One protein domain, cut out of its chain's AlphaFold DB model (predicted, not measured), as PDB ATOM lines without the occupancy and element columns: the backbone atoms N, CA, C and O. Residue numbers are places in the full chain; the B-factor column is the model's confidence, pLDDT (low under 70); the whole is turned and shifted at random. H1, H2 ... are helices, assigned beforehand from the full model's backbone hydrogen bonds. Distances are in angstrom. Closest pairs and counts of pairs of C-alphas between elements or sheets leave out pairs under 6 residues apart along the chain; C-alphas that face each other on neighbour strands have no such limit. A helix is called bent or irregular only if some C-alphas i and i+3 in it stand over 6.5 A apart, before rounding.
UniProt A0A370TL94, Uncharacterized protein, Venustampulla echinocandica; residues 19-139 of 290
ATOM      1  N   TRP A  19     -58.377 -18.463 -27.311       82.50
ATOM      2  CA  TRP A  19     -57.015 -18.815 -26.928       82.50
ATOM      3  C   TRP A  19     -55.959 -17.784 -27.352       82.50
ATOM      4  O   TRP A  19     -55.186 -17.373 -26.488       82.50
ATOM      5  N   PRO A  20     -55.917 -17.293 -28.610       87.44
ATOM      6  CA  PRO A  20     -54.894 -16.327 -29.001       87.44
ATOM      7  C   PRO A  20     -54.916 -15.067 -28.131       87.44
ATOM      8  O   PRO A  20     -53.867 -14.599 -27.703       87.44
ATOM      9  N   LYS A  21     -56.110 -14.563 -27.790       88.75
ATOM     10  CA  LYS A  21     -56.264 -13.382 -26.927       88.75
ATOM     11  C   LYS A  21     -55.766 -13.648 -25.510       88.75
ATOM     12  O   LYS A  21     -55.065 -12.821 -24.939       88.75
ATOM     13  N   GLN A  22     -56.105 -14.811 -24.958       87.94
ATOM     14  CA  GLN A  22     -55.644 -15.222 -23.631       87.94
ATOM     15  C   GLN A  22     -54.122 -15.390 -23.588       87.94
ATOM     16  O   GLN A  22     -53.496 -14.970 -22.619       87.94
ATOM     17  N   ALA A  23     -53.520 -15.941 -24.646       88.75
ATOM     18  CA  ALA A  23     -52.075 -16.084 -24.757       88.75
ATOM     19  C   ALA A  23     -51.362 -14.721 -24.781       88.75
ATOM     20  O   ALA A  23     -50.357 -14.572 -24.088       88.75
ATOM     21  N   VAL A  24     -51.892 -13.727 -25.512       91.38
ATOM     22  CA  VAL A  24     -51.352 -12.351 -25.488       91.38
ATOM     23  C   VAL A  24     -51.378 -11.795 -24.068       91.38
ATOM     24  O   VAL A  24     -50.323 -11.450 -23.546       91.38
ATOM     25  N   LEU A  25     -52.555 -11.762 -23.432       92.69
ATOM     26  CA  LEU A  25     -52.723 -11.184 -22.091       92.69
ATOM     27  C   LEU A  25     -51.793 -11.847 -21.074       92.69
ATOM     28  O   LEU A  25     -51.093 -11.172 -20.324       92.69
ATOM     29  N   TRP A  26     -51.723 -13.177 -21.106       93.00
ATOM     30  CA  TRP A  26     -50.828 -13.931 -20.242       93.00
ATOM     31  C   TRP A  26     -49.358 -13.542 -20.446       93.00
ATOM     32  O   TRP A  26     -48.640 -13.347 -19.470       93.00
ATOM     33  N   ILE A  27     -48.893 -13.396 -21.693       94.00
ATOM     34  CA  ILE A  27     -47.505 -12.999 -21.985       94.00
ATOM     35  C   ILE A  27     -47.237 -11.538 -21.591       94.00
ATOM     36  O   ILE A  27     -46.129 -11.207 -21.156       94.00
ATOM     37  N   GLU A  28     -48.224 -10.655 -21.734       93.44
ATOM     38  CA  GLU A  28     -48.123  -9.254 -21.317       93.44
ATOM     39  C   GLU A  28     -47.962  -9.107 -19.799       93.44
ATOM     40  O   GLU A  28     -47.217  -8.231 -19.351       93.44
ATOM     41  N   GLU A  29     -48.577  -9.998 -19.018       96.31
ATOM     42  CA  GLU A  29     -48.450 -10.054 -17.557       96.31
ATOM     43  C   GLU A  29     -47.094 -10.600 -17.074       96.31
ATOM     44  O   GLU A  29     -46.701 -10.363 -15.927       96.31
ATOM     45  N   LEU A  30     -46.345 -11.307 -17.928       95.19
ATOM     46  CA  LEU A  30     -45.035 -11.846 -17.562       95.19
ATOM     47  C   LEU A  30     -43.985 -10.745 -17.387       95.19
ATOM     48  O   LEU A  30     -43.888  -9.786 -18.167       95.19
ATOM     49  N   SER A  31     -43.105 -10.952 -16.404       97.50
ATOM     50  CA  SER A  31     -41.894 -10.147 -16.256       97.50
ATOM     51  C   SER A  31     -40.925 -10.374 -17.422       97.50
ATOM     52  O   SER A  31     -40.941 -11.418 -18.078       97.50
ATOM     53  N   GLU A  32     -40.025  -9.417 -17.663       96.94
ATOM     54  CA  GLU A  32     -39.021  -9.530 -18.733       96.94
ATOM     55  C   GLU A  32     -38.143 -10.787 -18.583       96.94
ATOM     56  O   GLU A  32     -37.843 -11.462 -19.568       96.94
ATOM     57  N   GLU A  33     -37.781 -11.146 -17.347       96.50
ATOM     58  CA  GLU A  33     -37.003 -12.352 -17.035       96.50
ATOM     59  C   GLU A  33     -37.786 -13.638 -17.337       96.50
ATOM     60  O   GLU A  33     -37.228 -14.596 -17.875       96.50
ATOM     61  N   GLN A  34     -39.089 -13.660 -17.034       96.62
ATOM     62  CA  GLN A  34     -39.959 -14.797 -17.339       96.62
ATOM     63  C   GLN A  34     -40.157 -14.969 -18.848       96.62
ATOM     64  O   GLN A  34     -40.101 -16.099 -19.338       96.62
ATOM     65  N   VAL A  35     -40.345 -13.867 -19.586       96.06
ATOM     66  CA  VAL A  35     -40.423 -13.876 -21.056       96.06
ATOM     67  C   VAL A  35     -39.136 -14.446 -21.645       96.06
ATOM     68  O   VAL A  35     -39.191 -15.383 -22.437       96.06
ATOM     69  N   LEU A  36     -37.977 -13.938 -21.215       95.12
ATOM     70  CA  LEU A  36     -36.668 -14.421 -21.662       95.12
ATOM     71  C   LEU A  36     -36.469 -15.912 -21.379       95.12
ATOM     72  O   LEU A  36     -36.064 -16.657 -22.268       95.12
ATOM     73  N   SER A  37     -36.777 -16.354 -20.159       95.19
ATOM     74  CA  SER A  37     -36.633 -17.755 -19.758       95.19
ATOM     75  C   SER A  37     -37.510 -18.687 -20.602       95.19
ATOM     76  O   SER A  37     -37.035 -19.721 -21.075       95.19
ATOM     77  N   LYS A  38     -38.768 -18.305 -20.852       94.25
ATOM     78  CA  LYS A  38     -39.683 -19.079 -21.704       94.25
ATOM     79  C   LYS A  38     -39.237 -19.099 -23.158       94.25
ATOM     80  O   LYS A  38     -39.205 -20.168 -23.761       94.25
ATOM     81  N   LEU A  39     -38.863 -17.943 -23.697       95.00
ATOM     82  CA  LEU A  39     -38.389 -17.822 -25.070       95.00
ATOM     83  C   LEU A  39     -37.130 -18.662 -25.298       95.00
ATOM     84  O   LEU A  39     -37.051 -19.377 -26.290       95.00
ATOM     85  N   GLN A  40     -36.185 -18.655 -24.355       94.31
ATOM     86  CA  GLN A  40     -35.017 -19.533 -24.397       94.31
ATOM     87  C   GLN A  40     -35.418 -21.014 -24.414       94.31
ATOM     88  O   GLN A  40     -34.885 -21.775 -25.219       94.31
ATOM     89  N   GLY A  41     -36.370 -21.418 -23.569       92.44
ATOM     90  CA  GLY A  41     -36.903 -22.781 -23.577       92.44
ATOM     91  C   GLY A  41     -37.439 -23.182 -24.952       92.44
ATOM     92  O   GLY A  41     -37.031 -24.210 -25.491       92.44
ATOM     93  N   VAL A  42     -38.266 -22.331 -25.564       92.31
ATOM     94  CA  VAL A  42     -38.817 -22.554 -26.912       92.31
ATOM     95  C   VAL A  42     -37.716 -22.604 -27.976       92.31
ATOM     96  O   VAL A  42     -37.707 -23.494 -28.825       92.31
ATOM     97  N   MET A  43     -36.742 -21.696 -27.918       92.19
ATOM     98  CA  MET A  43     -35.599 -21.667 -28.839       92.19
ATOM     99  C   MET A  43     -34.691 -22.898 -28.701       92.19
ATOM    100  O   MET A  43     -33.977 -23.258 -29.637       92.19
ATOM    101  N   GLU A  44     -34.723 -23.577 -27.558       89.56
ATOM    102  CA  GLU A  44     -34.049 -24.854 -27.313       89.56
ATOM    103  C   GLU A  44     -34.921 -26.077 -27.651       89.56
ATOM    104  O   GLU A  44     -34.449 -27.202 -27.516       89.56
ATOM    105  N   GLY A  45     -36.158 -25.876 -28.122       87.38
ATOM    106  CA  GLY A  45     -37.091 -26.952 -28.475       87.38
ATOM    107  C   GLY A  45     -37.829 -27.561 -27.278       87.38
ATOM    108  O   GLY A  45     -38.375 -28.659 -27.374       87.38
ATOM    109  N   ARG A  46     -37.845 -26.886 -26.120       86.56
ATOM    110  CA  ARG A  46     -38.565 -27.360 -24.928       86.56
ATOM    111  C   ARG A  46     -40.052 -27.040 -25.047       86.56
ATOM    112  O   ARG A  46     -40.424 -25.870 -25.102       86.56
ATOM    113  N   ASN A  47     -40.890 -28.080 -25.026       82.44
ATOM    114  CA  ASN A  47     -42.358 -27.989 -25.120       82.44
ATOM    115  C   ASN A  47     -42.857 -27.234 -26.367       82.44
ATOM    116  O   ASN A  47     -43.936 -26.642 -26.348       82.44
ATOM    117  N   TYR A  48     -42.055 -27.218 -27.434       87.06
ATOM    118  CA  TYR A  48     -42.369 -26.530 -28.679       87.06
ATOM    119  C   TYR A  48     -41.658 -27.222 -29.838       87.06
ATOM    120  O   TYR A  48     -40.427 -27.253 -29.864       87.06
ATOM    121  N   SER A  49     -42.424 -27.767 -30.781       87.81
ATOM    122  CA  SER A  49     -41.866 -28.476 -31.934       87.81
ATOM    123  C   SER A  49     -41.821 -27.588 -33.172       87.81
ATOM    124  O   SER A  49     -42.811 -27.446 -33.892       87.81
ATOM    125  N   TRP A  50     -40.654 -27.009 -33.447       90.06
ATOM    126  CA  TRP A  50     -40.446 -26.157 -34.618       90.06
ATOM    127  C   TRP A  50     -40.690 -26.923 -35.915       90.06
ATOM    128  O   TRP A  50     -41.319 -26.402 -36.835       90.06
ATOM    129  N   TYR A  51     -40.221 -28.172 -35.984       86.94
ATOM    130  CA  TYR A  51     -40.334 -28.989 -37.189       86.94
ATOM    131  C   TYR A  51     -41.785 -29.349 -37.502       86.94
ATOM    132  O   TYR A  51     -42.230 -29.169 -38.634       86.94
ATOM    133  N   THR A  52     -42.538 -29.815 -36.501       86.75
ATOM    134  CA  THR A  52     -43.940 -30.197 -36.693       86.75
ATOM    135  C   THR A  52     -44.793 -28.999 -37.093       86.75
ATOM    136  O   THR A  52     -45.590 -29.113 -38.021       86.75
ATOM    137  N   ILE A  53     -44.611 -27.834 -36.460       89.81
ATOM    138  CA  ILE A  53     -45.329 -26.616 -36.868       89.81
ATOM    139  C   ILE A  53     -44.978 -26.255 -38.313       89.81
ATOM    140  O   ILE A  53     -45.878 -26.021 -39.116       89.81
ATOM    141  N   ASN A  54     -43.689 -26.267 -38.662       90.56
ATOM    142  CA  ASN A  54     -43.225 -25.944 -40.008       90.56
ATOM    143  C   ASN A  54     -43.831 -26.873 -41.073       90.56
ATOM    144  O   ASN A  54     -44.344 -26.406 -42.086       90.56
ATOM    145  N   GLU A  55     -43.811 -28.186 -40.831       87.88
ATOM    146  CA  GLU A  55     -44.405 -29.187 -41.721       87.88
ATOM    147  C   GLU A  55     -45.913 -28.960 -41.894       87.88
ATOM    148  O   GLU A  55     -46.440 -29.020 -43.007       87.88
ATOM    149  N   LEU A  56     -46.625 -28.657 -40.808       89.75
ATOM    150  CA  LEU A  56     -48.059 -28.392 -40.859       89.75
ATOM    151  C   LEU A  56     -48.387 -27.096 -41.614       89.75
ATOM    152  O   LEU A  56     -49.310 -27.097 -42.431       89.75
ATOM    153  N   LEU A  57     -47.631 -26.016 -41.401       90.94
ATOM    154  CA  LEU A  57     -47.792 -24.764 -42.150       90.94
ATOM    155  C   LEU A  57     -47.479 -24.953 -43.641       90.94
ATOM    156  O   LEU A  57     -48.235 -24.474 -44.487       90.94
ATOM    157  N   GLN A  58     -46.433 -25.715 -43.979       90.00
ATOM    158  CA  GLN A  58     -46.115 -26.065 -45.366       90.00
ATOM    159  C   GLN A  58     -47.248 -26.870 -46.016       90.00
ATOM    160  O   GLN A  58     -47.678 -26.542 -47.119       90.00
ATOM    161  N   ASN A  59     -47.815 -27.854 -45.313       90.19
ATOM    162  CA  ASN A  59     -48.967 -28.611 -45.805       90.19
ATOM    163  C   ASN A  59     -50.190 -27.713 -46.069       90.19
ATOM    164  O   ASN A  59     -50.913 -27.924 -47.044       90.19
ATOM    165  N   ARG A  60     -50.437 -26.709 -45.218       91.31
ATOM    166  CA  ARG A  60     -51.522 -25.729 -45.406       91.31
ATOM    167  C   ARG A  60     -51.271 -24.835 -46.624       91.31
ATOM    168  O   ARG A  60     -52.205 -24.589 -47.390       91.31
ATOM    169  N   LEU A  61     -50.030 -24.395 -46.829       91.25
ATOM    170  CA  LEU A  61     -49.616 -23.655 -48.023       91.25
ATOM    171  C   LEU A  61     -49.810 -24.496 -49.296       91.25
ATOM    172  O   LEU A  61     -50.440 -24.032 -50.243       91.25
ATOM    173  N   ASP A  62     -49.357 -25.751 -49.305       89.69
ATOM    174  CA  ASP A  62     -49.469 -26.653 -50.462       89.69
ATOM    175  C   ASP A  62     -50.930 -26.967 -50.832       89.69
ATOM    176  O   ASP A  62     -51.261 -27.201 -51.996       89.69
ATOM    177  N   GLN A  63     -51.829 -26.943 -49.844       92.81
ATOM    178  CA  GLN A  63     -53.276 -27.087 -50.037       92.81
ATOM    179  C   GLN A  63     -53.968 -25.788 -50.489       92.81
ATOM    180  O   GLN A  63     -55.179 -25.803 -50.720       92.81
ATOM    181  N   GLY A  64     -53.237 -24.675 -50.599       91.44
ATOM    182  CA  GLY A  64     -53.780 -23.356 -50.931       91.44
ATOM    183  C   GLY A  64     -54.657 -22.756 -49.829       91.44
ATOM    184  O   GLY A  64     -55.534 -21.947 -50.118       91.44
ATOM    185  N   GLN A  65     -54.476 -23.192 -48.578       92.50
ATOM    186  CA  GLN A  65     -55.207 -22.677 -47.412       92.50
ATOM    187  C   GLN A  65     -54.475 -21.521 -46.729       92.50
ATOM    188  O   GLN A  65     -55.096 -20.748 -46.006       92.50
ATOM    189  N   LEU A  66     -53.170 -21.414 -46.969       91.44
ATOM    190  CA  LEU A  66     -52.368 -20.236 -46.681       91.44
ATOM    191  C   LEU A  66     -51.839 -19.685 -48.000       91.44
ATOM    192  O   LEU A  66     -51.560 -20.442 -48.932       91.44
ATOM    193  N   GLU A  67     -51.703 -18.370 -48.067       87.62
ATOM    194  CA  GLU A  67     -51.071 -17.678 -49.181       87.62
ATOM    195  C   GLU A  67     -49.769 -17.075 -48.669       87.62
ATOM    196  O   GLU A  67     -49.740 -16.477 -47.599       87.62
ATOM    197  N   PHE A  68     -48.681 -17.258 -49.411       83.06
ATOM    198  CA  PHE A  68     -47.428 -16.600 -49.073       83.06
ATOM    199  C   PHE A  68     -47.462 -15.167 -49.587       83.06
ATOM    200  O   PHE A  68     -47.420 -14.935 -50.800       83.06
ATOM    201  N   THR A  69     -47.495 -14.204 -48.671       82.44
ATOM    202  CA  THR A  69     -47.363 -12.787 -49.005       82.44
ATOM    203  C   THR A  69     -46.083 -12.207 -48.401       82.44
ATOM    204  O   THR A  69     -45.539 -12.717 -47.427       82.44
ATOM    205  N   LEU A  70     -45.560 -11.135 -49.003       80.81
ATOM    206  CA  LEU A  70     -44.423 -10.373 -48.458       80.81
ATOM    207  C   LEU A  70     -44.892  -9.241 -47.529       80.81
ATOM    208  O   LEU A  70     -44.187  -8.247 -47.348       80.81
ATOM    209  N   VAL A  71     -46.129  -9.334 -47.044       80.38
ATOM    210  CA  VAL A  71     -46.750  -8.305 -46.221       80.38
ATOM    211  C   VAL A  71     -46.480  -8.639 -44.763       80.38
ATOM    212  O   VAL A  71     -46.725  -9.754 -44.316       80.38
ATOM    213  N   ASP A  72     -45.982  -7.648 -44.036       80.31
ATOM    214  CA  ASP A  72     -45.770  -7.717 -42.594       80.31
ATOM    215  C   ASP A  72     -47.072  -8.106 -41.870       80.31
ATOM    216  O   ASP A  72     -48.153  -7.601 -42.202       80.31
ATOM    217  N   GLY A  73     -46.982  -9.032 -40.915       81.81
ATOM    218  CA  GLY A  73     -48.134  -9.622 -40.232       81.81
ATOM    219  C   GLY A  73     -48.869 -10.743 -40.985       81.81
ATOM    220  O   GLY A  73     -49.923 -11.196 -40.526       81.81
ATOM    221  N   ASP A  74     -48.354 -11.200 -42.129       89.44
ATOM    222  CA  ASP A  74     -48.762 -12.467 -42.745       89.44
ATOM    223  C   ASP A  74     -48.193 -13.663 -41.967       89.44
ATOM    224  O   ASP A  74     -47.040 -13.646 -41.541       89.44
ATOM    225  N   VAL A  75     -48.987 -14.725 -41.805       91.38
ATOM    226  CA  VAL A  75     -48.603 -15.884 -40.985       91.38
ATOM    227  C   VAL A  75     -47.294 -16.511 -41.462       91.38
ATOM    228  O   VAL A  75     -46.449 -16.861 -40.640       91.38
ATOM    229  N   LEU A  76     -47.115 -16.662 -42.778       91.50
ATOM    230  CA  LEU A  76     -45.923 -17.304 -43.330       91.50
ATOM    231  C   LEU A  76     -44.715 -16.371 -43.313       91.50
ATOM    232  O   LEU A  76     -43.596 -16.834 -43.096       91.50
ATOM    233  N   PHE A  77     -44.938 -15.070 -43.503       90.50
ATOM    234  CA  PHE A  77     -43.886 -14.067 -43.363       90.50
ATOM    235  C   PHE A  77     -43.324 -14.056 -41.936       90.50
ATOM    236  O   PHE A  77     -42.126 -14.256 -41.743       90.50
ATOM    237  N   GLU A  78     -44.193 -13.917 -40.932       92.44
ATOM    238  CA  GLU A  78     -43.785 -13.891 -39.524       92.44
ATOM    239  C   GLU A  78     -43.164 -15.222 -39.079       92.44
ATOM    240  O   GLU A  78     -42.175 -15.241 -38.343       92.44
ATOM    241  N   TRP A  79     -43.697 -16.354 -39.553       93.69
ATOM    242  CA  TRP A  79     -43.119 -17.666 -39.265       93.69
ATOM    243  C   TRP A  79     -41.692 -17.799 -39.807       93.69
ATOM    244  O   TRP A  79     -40.802 -18.268 -39.093       93.69
ATOM    245  N   ASN A  80     -41.444 -17.347 -41.038       91.25
ATOM    246  CA  ASN A  80     -40.107 -17.374 -41.627       91.25
ATOM    247  C   ASN A  80     -39.135 -16.456 -40.867       91.25
ATOM    248  O   ASN A  80     -38.002 -16.866 -40.608       91.25
ATOM    249  N   SER A  81     -39.589 -15.282 -40.416       91.38
ATOM    250  CA  SER A  81     -38.805 -14.397 -39.543       91.38
ATOM    251  C   SER A  81     -38.415 -15.083 -38.226       91.38
ATOM    252  O   SER A  81     -37.254 -15.037 -37.813       91.38
ATOM    253  N   LEU A  82     -39.339 -15.804 -37.581       93.44
ATOM    254  CA  LEU A  82     -39.031 -16.581 -36.371       93.44
ATOM    255  C   LEU A  82     -38.065 -17.741 -36.643       93.44
ATOM    256  O   LEU A  82     -37.202 -18.035 -35.814       93.44
ATOM    257  N   CYS A  83     -38.180 -18.396 -37.798       92.44
ATOM    258  CA  CYS A  83     -37.244 -19.442 -38.204       92.44
ATOM    259  C   CYS A  83     -35.833 -18.878 -38.424       92.44
ATOM    260  O   CYS A  83     -34.844 -19.528 -38.075       92.44
ATOM    261  N   ASP A  84     -35.710 -17.651 -38.926       91.00
ATOM    262  CA  ASP A  84     -34.429 -16.954 -39.047       91.00
ATOM    263  C   ASP A  84     -33.817 -16.647 -37.680       91.00
ATOM    264  O   ASP A  84     -32.631 -16.930 -37.464       91.00
ATOM    265  N   GLU A  85     -34.628 -16.182 -36.727       93.44
ATOM    266  CA  GLU A  85     -34.208 -16.004 -35.334       93.44
ATOM    267  C   GLU A  85     -33.764 -17.325 -34.701       93.44
ATOM    268  O   GLU A  85     -32.700 -17.382 -34.082       93.44
ATOM    269  N   LYS A  86     -34.495 -18.420 -34.926       93.12
ATOM    270  CA  LYS A  86     -34.121 -19.767 -34.468       93.12
ATOM    271  C   LYS A  86     -32.786 -20.226 -35.064       93.12
ATOM    272  O   LYS A  86     -31.917 -20.711 -34.335       93.12
ATOM    273  N   ARG A  87     -32.555 -20.013 -36.364       90.06
ATOM    274  CA  ARG A  87     -31.260 -20.293 -37.021       90.06
ATOM    275  C   ARG A  87     -30.141 -19.401 -36.480       90.06
ATOM    276  O   ARG A  87     -28.983 -19.826 -36.398       90.06
ATOM    277  N   GLY A  88     -30.444 -18.147 -36.155       90.62
ATOM    278  CA  GLY A  88     -29.532 -17.228 -35.479       90.62
ATOM    279  C   GLY A  88     -29.164 -17.724 -34.081       90.62
ATOM    280  O   GLY A  88     -27.977 -17.798 -33.745       90.62
ATOM    281  N   TRP A  89     -30.166 -18.153 -33.316       92.69
ATOM    282  CA  TRP A  89     -30.034 -18.702 -31.975       92.69
ATOM    283  C   TRP A  89     -29.161 -19.953 -31.951       92.69
ATOM    284  O   TRP A  89     -28.258 -20.052 -31.131       92.69
ATOM    285  N   GLU A  90     -29.346 -20.900 -32.865       90.00
ATOM    286  CA  GLU A  90     -28.520 -22.114 -32.880       90.00
ATOM    287  C   GLU A  90     -27.047 -21.835 -33.172       90.00
ATOM    288  O   GLU A  90     -26.169 -22.462 -32.580       90.00
ATOM    289  N   ARG A  91     -26.772 -20.850 -34.035       90.25
ATOM    290  CA  ARG A  91     -25.404 -20.449 -34.383       90.25
ATOM    291  C   ARG A  91     -24.733 -19.621 -33.292       90.25
ATOM    292  O   ARG A  91     -23.553 -19.816 -33.020       90.25
ATOM    293  N   LYS A  92     -25.453 -18.656 -32.713       93.25
ATOM    294  CA  LYS A  92     -24.876 -17.609 -31.846       93.25
ATOM    295  C   LYS A  92     -25.303 -17.714 -30.379       93.25
ATOM    296  O   LYS A  92     -24.783 -16.963 -29.559       93.25
ATOM    297  N   ARG A  93     -26.249 -18.602 -30.054       90.50
ATOM    298  CA  ARG A  93     -26.916 -18.743 -28.743       90.50
ATOM    299  C   ARG A  93     -27.500 -17.427 -28.220       90.50
ATOM    300  O   ARG A  93     -27.458 -17.148 -27.027       90.50
ATOM    301  N   ARG A  94     -28.005 -16.601 -29.141       90.38
ATOM    302  CA  ARG A  94     -28.673 -15.322 -28.869       90.38
ATOM    303  C   ARG A  94     -29.596 -14.936 -30.023       90.38
ATOM    304  O   ARG A  94     -29.317 -15.304 -31.164       90.38
ATOM    305  N   LEU A  95     -30.627 -14.156 -29.713       88.81
ATOM    306  CA  LEU A  95     -31.502 -13.506 -30.693       88.81
ATOM    307  C   LEU A  95     -30.769 -12.364 -31.407       88.81
ATOM    308  O   LEU A  95     -29.744 -11.877 -30.911       88.81
ATOM    309  N   SER A  96     -31.287 -11.932 -32.557       89.50
ATOM    310  CA  SER A  96     -30.756 -10.770 -33.283       89.50
ATOM    311  C   SER A  96     -30.827  -9.501 -32.434       89.50
ATOM    312  O   SER A  96     -29.850  -8.753 -32.346       89.50
ATOM    313  N   HIS A  97     -31.945  -9.327 -31.731       90.19
ATOM    314  CA  HIS A  97     -32.228  -8.201 -30.861       90.19
ATOM    315  C   HIS A  97     -32.504  -8.677 -29.441       90.19
ATOM    316  O   HIS A  97     -33.322  -9.556 -29.205       90.19
ATOM    317  N   ASN A  98     -31.836  -8.060 -28.468       86.38
ATOM    318  CA  ASN A  98     -32.053  -8.343 -27.053       86.38
ATOM    319  C   ASN A  98     -32.767  -7.163 -26.384       86.38
ATOM    320  O   ASN A  98     -32.180  -6.441 -25.580       86.38
ATOM    321  N   SER A  99     -34.017  -6.925 -26.779       93.94
ATOM    322  CA  SER A  99     -34.875  -5.923 -26.142       93.94
ATOM    323  C   SER A  99     -36.115  -6.594 -25.564       93.94
ATOM    324  O   SER A  99     -36.649  -7.525 -26.164       93.94
ATOM    325  N   ALA A 100     -36.592  -6.114 -24.414       92.00
ATOM    326  CA  ALA A 100     -37.757  -6.687 -23.738       92.00
ATOM    327  C   ALA A 100     -38.997  -6.738 -24.644       92.00
ATOM    328  O   ALA A 100     -39.698  -7.745 -24.671       92.00
ATOM    329  N   ARG A 101     -39.217  -5.676 -25.432       93.94
ATOM    330  CA  ARG A 101     -40.308  -5.604 -26.411       93.94
ATOM    331  C   ARG A 101     -40.172  -6.687 -27.482       93.94
ATOM    332  O   ARG A 101     -41.081  -7.486 -27.631       93.94
ATOM    333  N   PHE A 102     -39.017  -6.762 -28.145       93.94
ATOM    334  CA  PHE A 102     -38.768  -7.761 -29.188       93.94
ATOM    335  C   PHE A 102     -38.933  -9.196 -28.673       93.94
ATOM    336  O   PHE A 102     -39.571 -10.017 -29.321       93.94
ATOM    337  N   ASN A 103     -38.403  -9.492 -27.484       94.75
ATOM    338  CA  ASN A 103     -38.510 -10.822 -26.883       94.75
ATOM    339  C   ASN A 103     -39.970 -11.193 -26.593       94.75
ATOM    340  O   ASN A 103     -40.371 -12.342 -26.780       94.75
ATOM    341  N   ARG A 104     -40.769 -10.220 -26.142       95.69
ATOM    342  CA  ARG A 104     -42.198 -10.416 -25.902       95.69
ATOM    343  C   ARG A 104     -42.945 -10.652 -27.213       95.69
ATOM    344  O   ARG A 104     -43.674 -11.633 -27.296       95.69
ATOM    345  N   ASP A 105     -42.697  -9.828 -28.228       94.31
ATOM    346  CA  ASP A 105     -43.316  -9.954 -29.553       94.31
ATOM    347  C   ASP A 105     -42.975 -11.315 -30.192       94.31
ATOM    348  O   ASP A 105     -43.867 -12.021 -30.659       94.31
ATOM    349  N   CYS A 106     -41.715 -11.760 -30.098       94.38
ATOM    350  CA  CYS A 106     -41.299 -13.098 -30.532       94.38
ATOM    351  C   CYS A 106     -42.091 -14.202 -29.825       94.38
ATOM    352  O   CYS A 106     -42.596 -15.116 -30.474       94.38
ATOM    353  N   LEU A 107     -42.194 -14.136 -28.493       94.75
ATOM    354  CA  LEU A 107     -42.902 -15.149 -27.714       94.75
ATOM    355  C   LEU A 107     -44.404 -15.168 -28.037       94.75
ATOM    356  O   LEU A 107     -44.984 -16.247 -28.133       94.75
ATOM    357  N   ILE A 108     -45.021 -14.003 -28.243       93.75
ATOM    358  CA  ILE A 108     -46.422 -13.896 -28.662       93.75
ATOM    359  C   ILE A 108     -46.616 -14.546 -30.034       93.75
ATOM    360  O   ILE A 108     -47.472 -15.422 -30.181       93.75
ATOM    361  N   ASN A 109     -45.793 -14.177 -31.016       94.12
ATOM    362  CA  ASN A 109     -45.889 -14.719 -32.367       94.12
ATOM    363  C   ASN A 109     -45.691 -16.247 -32.366       94.12
ATOM    364  O   ASN A 109     -46.480 -16.962 -32.982       94.12
ATOM    365  N   LEU A 110     -44.740 -16.777 -31.585       93.06
ATOM    366  CA  LEU A 110     -44.539 -18.226 -31.421       93.06
ATOM    367  C   LEU A 110     -45.786 -18.959 -30.910       93.06
ATOM    368  O   LEU A 110     -46.042 -20.093 -31.320       93.06
ATOM    369  N   MET A 111     -46.566 -18.328 -30.032       90.69
ATOM    370  CA  MET A 111     -47.761 -18.934 -29.440       90.69
ATOM    371  C   MET A 111     -49.007 -18.801 -30.323       90.69
ATOM    372  O   MET A 111     -49.910 -19.630 -30.225       90.69
ATOM    373  N   ILE A 112     -49.076 -17.772 -31.172       90.88
ATOM    374  CA  ILE A 112     -50.293 -17.405 -31.913       90.88
ATOM    375  C   ILE A 112     -50.241 -17.811 -33.383       90.88
ATOM    376  O   ILE A 112     -51.266 -18.228 -33.926       90.88
ATOM    377  N   LEU A 113     -49.080 -17.732 -34.034       91.31
ATOM    378  CA  LEU A 113     -48.957 -18.047 -35.459       91.31
ATOM    379  C   LEU A 113     -49.433 -19.457 -35.820       91.31
ATOM    380  O   LEU A 113     -50.145 -19.571 -36.819       91.31
ATOM    381  N   PRO A 114     -49.153 -20.518 -35.032       89.75
ATOM    382  CA  PRO A 114     -49.715 -21.835 -35.316       89.75
ATOM    383  C   PRO A 114     -51.245 -21.789 -35.432       89.75
ATOM    384  O   PRO A 114     -51.806 -22.307 -36.393       89.75
ATOM    385  N   PHE A 115     -51.930 -21.080 -34.534       88.38
ATOM    386  CA  PHE A 115     -53.388 -20.935 -34.576       88.38
ATOM    387  C   PHE A 115     -53.882 -20.140 -35.768       88.38
ATOM    388  O   PHE A 115     -54.843 -20.546 -36.416       88.38
ATOM    389  N   GLN A 116     -53.236 -19.015 -36.064       89.12
ATOM    390  CA  GLN A 116     -53.591 -18.204 -37.228       89.12
ATOM    391  C   GLN A 116     -53.350 -18.970 -38.536       89.12
ATOM    392  O   GLN A 116     -54.102 -18.804 -39.492       89.12
ATOM    393  N   GLY A 117     -52.371 -19.879 -38.546       88.00
ATOM    394  CA  GLY A 117     -52.139 -20.864 -39.600       88.00
ATOM    395  C   GLY A 117     -53.147 -22.021 -39.638       88.00
ATOM    396  O   GLY A 117     -52.994 -22.945 -40.436       88.00
ATOM    397  N   GLY A 118     -54.170 -22.009 -38.777       87.44
ATOM    398  CA  GLY A 118     -55.191 -23.050 -38.678       87.44
ATOM    399  C   GLY A 118     -54.745 -24.303 -37.918       87.44
ATOM    400  O   GLY A 118     -55.332 -25.369 -38.097       87.44
ATOM    401  N   LEU A 119     -53.695 -24.233 -37.100       86.12
ATOM    402  CA  LEU A 119     -53.217 -25.347 -36.272       86.12
ATOM    403  C   LEU A 119     -53.875 -25.290 -34.886       86.12
ATOM    404  O   LEU A 119     -53.235 -24.989 -33.885       86.12
ATOM    405  N   GLU A 120     -55.183 -25.550 -34.841       76.19
ATOM    406  CA  GLU A 120     -56.012 -25.424 -33.627       76.19
ATOM    407  C   GLU A 120     -55.687 -26.470 -32.540       76.19
ATOM    408  O   GLU A 120     -56.010 -26.271 -31.370       76.19
ATOM    409  N   ASP A 121     -55.032 -27.576 -32.902       69.81
ATOM    410  CA  ASP A 121     -54.666 -28.646 -31.970       69.81
ATOM    411  C   ASP A 121     -53.248 -28.447 -31.402       69.81
ATOM    412  O   ASP A 121     -52.277 -29.097 -31.798       69.81
ATOM    413  N   LEU A 122     -53.128 -27.529 -30.438       60.81
ATOM    414  CA  LEU A 122     -51.886 -27.257 -29.697       60.81
ATOM    415  C   LEU A 122     -51.289 -28.473 -28.992       60.81
ATOM    416  O   LEU A 122     -50.093 -28.471 -28.678       60.81
ATOM    417  N   ARG A 123     -52.098 -29.497 -28.688       59.50
ATOM    418  CA  ARG A 123     -51.570 -30.711 -28.057       59.50
ATOM    419  C   ARG A 123     -50.551 -31.379 -28.969       59.50
ATOM    420  O   ARG A 123     -49.545 -31.854 -28.462       59.50
ATOM    421  N   LEU A 124     -50.737 -31.319 -30.288       55.88
ATOM    422  CA  LEU A 124     -49.753 -31.816 -31.257       55.88
ATOM    423  C   LEU A 124     -48.458 -30.987 -31.264       55.88
ATOM    424  O   LEU A 124     -47.386 -31.526 -31.522       55.88
ATOM    425  N   VAL A 125     -48.549 -29.693 -30.947       56.03
ATOM    426  CA  VAL A 125     -47.429 -28.736 -30.991       56.03
ATOM    427  C   VAL A 125     -46.526 -28.823 -29.751       56.03
ATOM    428  O   VAL A 125     -45.329 -28.546 -29.831       56.03
ATOM    429  N   THR A 126     -47.084 -29.232 -28.610       54.62
ATOM    430  CA  THR A 126     -46.437 -29.140 -27.286       54.62
ATOM    431  C   THR A 126     -45.930 -30.475 -26.739       54.62
ATOM    432  O   THR A 126     -45.095 -30.480 -25.838       54.62
ATOM    433  N   THR A 127     -46.375 -31.614 -27.287       56.88
ATOM    434  CA  THR A 127     -45.939 -32.954 -26.841       56.88
ATOM    435  C   THR A 127     -44.797 -33.554 -27.662       56.88
ATOM    436  O   THR A 127     -44.298 -34.626 -27.323       56.88
ATOM    437  N   SER A 128     -44.400 -32.911 -28.760       54.25
ATOM    438  CA  SER A 128     -43.331 -33.387 -29.641       54.25
ATOM    439  C   SER A 128     -41.995 -32.778 -29.209       54.25
ATOM    440  O   SER A 128     -41.798 -31.568 -29.294       54.25
ATOM    441  N   VAL A 129     -41.079 -33.616 -28.716       57.72
ATOM    442  CA  VAL A 129     -39.668 -33.245 -28.554       57.72
ATOM    443  C   VAL A 129     -39.064 -33.286 -29.951       57.72
ATOM    444  O   VAL A 129     -38.973 -34.366 -30.539       57.72
ATOM    445  N   ASP A 130     -38.697 -32.125 -30.501       58.44
ATOM    446  CA  ASP A 130     -38.017 -32.053 -31.795       58.44
ATOM    447  C   ASP A 130     -36.863 -33.066 -31.814       58.44
ATOM    448  O   ASP A 130     -36.018 -33.095 -30.915       58.44
ATOM    449  N   ASN A 131     -36.831 -33.935 -32.829       57.31
ATOM    450  CA  ASN A 131     -35.721 -34.865 -32.983       57.31
ATOM    451  C   ASN A 131     -34.451 -34.026 -33.219       57.31
ATOM    452  O   ASN A 131     -34.397 -33.292 -34.212       57.31
ATOM    453  N   PRO A 132     -33.423 -34.136 -32.353       58.53
ATOM    454  CA  PRO A 132     -32.237 -33.276 -32.390       58.53
ATOM    455  C   PRO A 132     -31.436 -33.396 -33.695       58.53
ATOM    456  O   PRO A 132     -30.534 -32.602 -33.946       58.53
ATOM    457  N   ASN A 133     -31.763 -34.381 -34.536       55.59
ATOM    458  CA  ASN A 133     -31.142 -34.597 -35.835       55.59
ATOM    459  C   ASN A 133     -31.775 -33.784 -36.979       55.59
ATOM    460  O   ASN A 133     -31.211 -33.762 -38.075       55.59
ATOM    461  N   PHE A 134     -32.921 -33.122 -36.778       60.78
ATOM    462  CA  PHE A 134     -33.473 -32.243 -37.809       60.78
ATOM    463  C   PHE A 134     -32.770 -30.893 -37.778       60.78
ATOM    464  O   PHE A 134     -32.969 -30.065 -36.894       60.78
ATOM    465  N   SER A 135     -31.928 -30.671 -38.784       58.00
ATOM    466  CA  SER A 135     -31.290 -29.379 -38.982       58.00
ATOM    467  C   SER A 135     -32.336 -28.313 -39.311       58.00
ATOM    468  O   SER A 135     -33.127 -28.466 -40.244       58.00
ATOM    469  N   THR A 136     -32.262 -27.182 -38.614       64.00
ATOM    470  CA  THR A 136     -33.080 -25.984 -38.870       64.00
ATOM    471  C   THR A 136     -32.861 -25.353 -40.239       64.00
ATOM    472  O   THR A 136     -33.621 -24.478 -40.648       64.00
ATOM    473  N   LYS A 137     -31.864 -25.830 -40.996       62.09
ATOM    474  CA  LYS A 137     -31.664 -25.489 -42.410       62.09
ATOM    475  C   LYS A 137     -32.911 -25.746 -43.269       62.09
ATOM    476  O   LYS A 137     -33.051 -25.095 -44.291       62.09
ATOM    477  N   ASN A 138     -33.820 -26.619 -42.822       65.06
ATOM    478  CA  ASN A 138     -35.047 -26.974 -43.538       65.06
ATOM    479  C   ASN A 138     -36.330 -26.326 -42.968       65.06
ATOM    480  O   ASN A 138     -37.421 -26.720 -43.368       65.06
ATOM    481  N   LEU A 139     -36.238 -25.375 -42.027       69.25
ATOM    482  CA  LEU A 139     -37.404 -24.728 -41.393       69.25
ATOM    483  C   LEU A 139     -37.975 -23.537 -42.188       69.25
ATOM    484  O   LEU A 139     -38.537 -22.622 -41.606       69.25
TER     485      LEU A 139
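What this domain is: This is residues 19 to 139 of the 290 residues of an uncharacterized protein of Venustampulla echinocandica (UniProt A0A370TL94). A compact cluster of helices is built round H5, with H1 side by side with it and H2 and the first part of H4 packed on it at steep angles. H3 and the short H6 lie near the late part of H5, and residues 127 to 139, with no named element, run along the outside. The printed part has 121 residues with six named helices, H1 to H6 in order, and no named strand: all helix. It is compact, with a radius of gyration of the C-alphas of 13.8 A and spans of 40 by 33 by 30 A.

Where its parts are: H1, residues 19 to 29, begins at C-alpha 19 (-57.015, -18.815, -26.928) and is 15.4 A long. H2 is residues 32 to 43, 16.2 A, and H3 residues 50 to 62, 18.2 A. H4, residues 75 to 92, is 25.5 A long. H5, residues 100 to 116, 23.8 A, has a kink of 32 degrees near residue 110 and is only just irregular: C-alphas 111 and 114 are 6.8 A apart. H6, residues 122 to 126, 6.2 A, ends at C-alpha 126 (-46.437, -29.140, -27.286).

How they stand to each other: H5 is the hub. H1 touches it at a shallow tilt of 12 degrees, opposite ways; the closest C-alphas, Pro 20 and Ile 112, are 5.6 A apart. H2 touches residues 100 to 107 of H5 at 48 degrees, a steep tilt, closest at the C-alphas of Leu 39 and Leu 107, 5.9 A. H4 touches H5 with residues 75 to 82 alone, at a steep tilt of 51 degrees, closest at the C-alphas of Val 75 and Leu 113, 5.9 A. H3 is close to but not clearly touching H6, closest at the C-alphas of Ile 53 and Val 125, 6.6 A. Every O i to N i+4 pair is within hydrogen-bond range in H1, H2, H3, H4 and H6, and 11 of 13 in H5.

The domain as a whole: The farthest C-alphas, Glu 33 and Gln 63, are 39.6 A apart. The printed part has no cut, and the link from H3 to H4 is long. Residues 121 to 139 have pLDDT under 70.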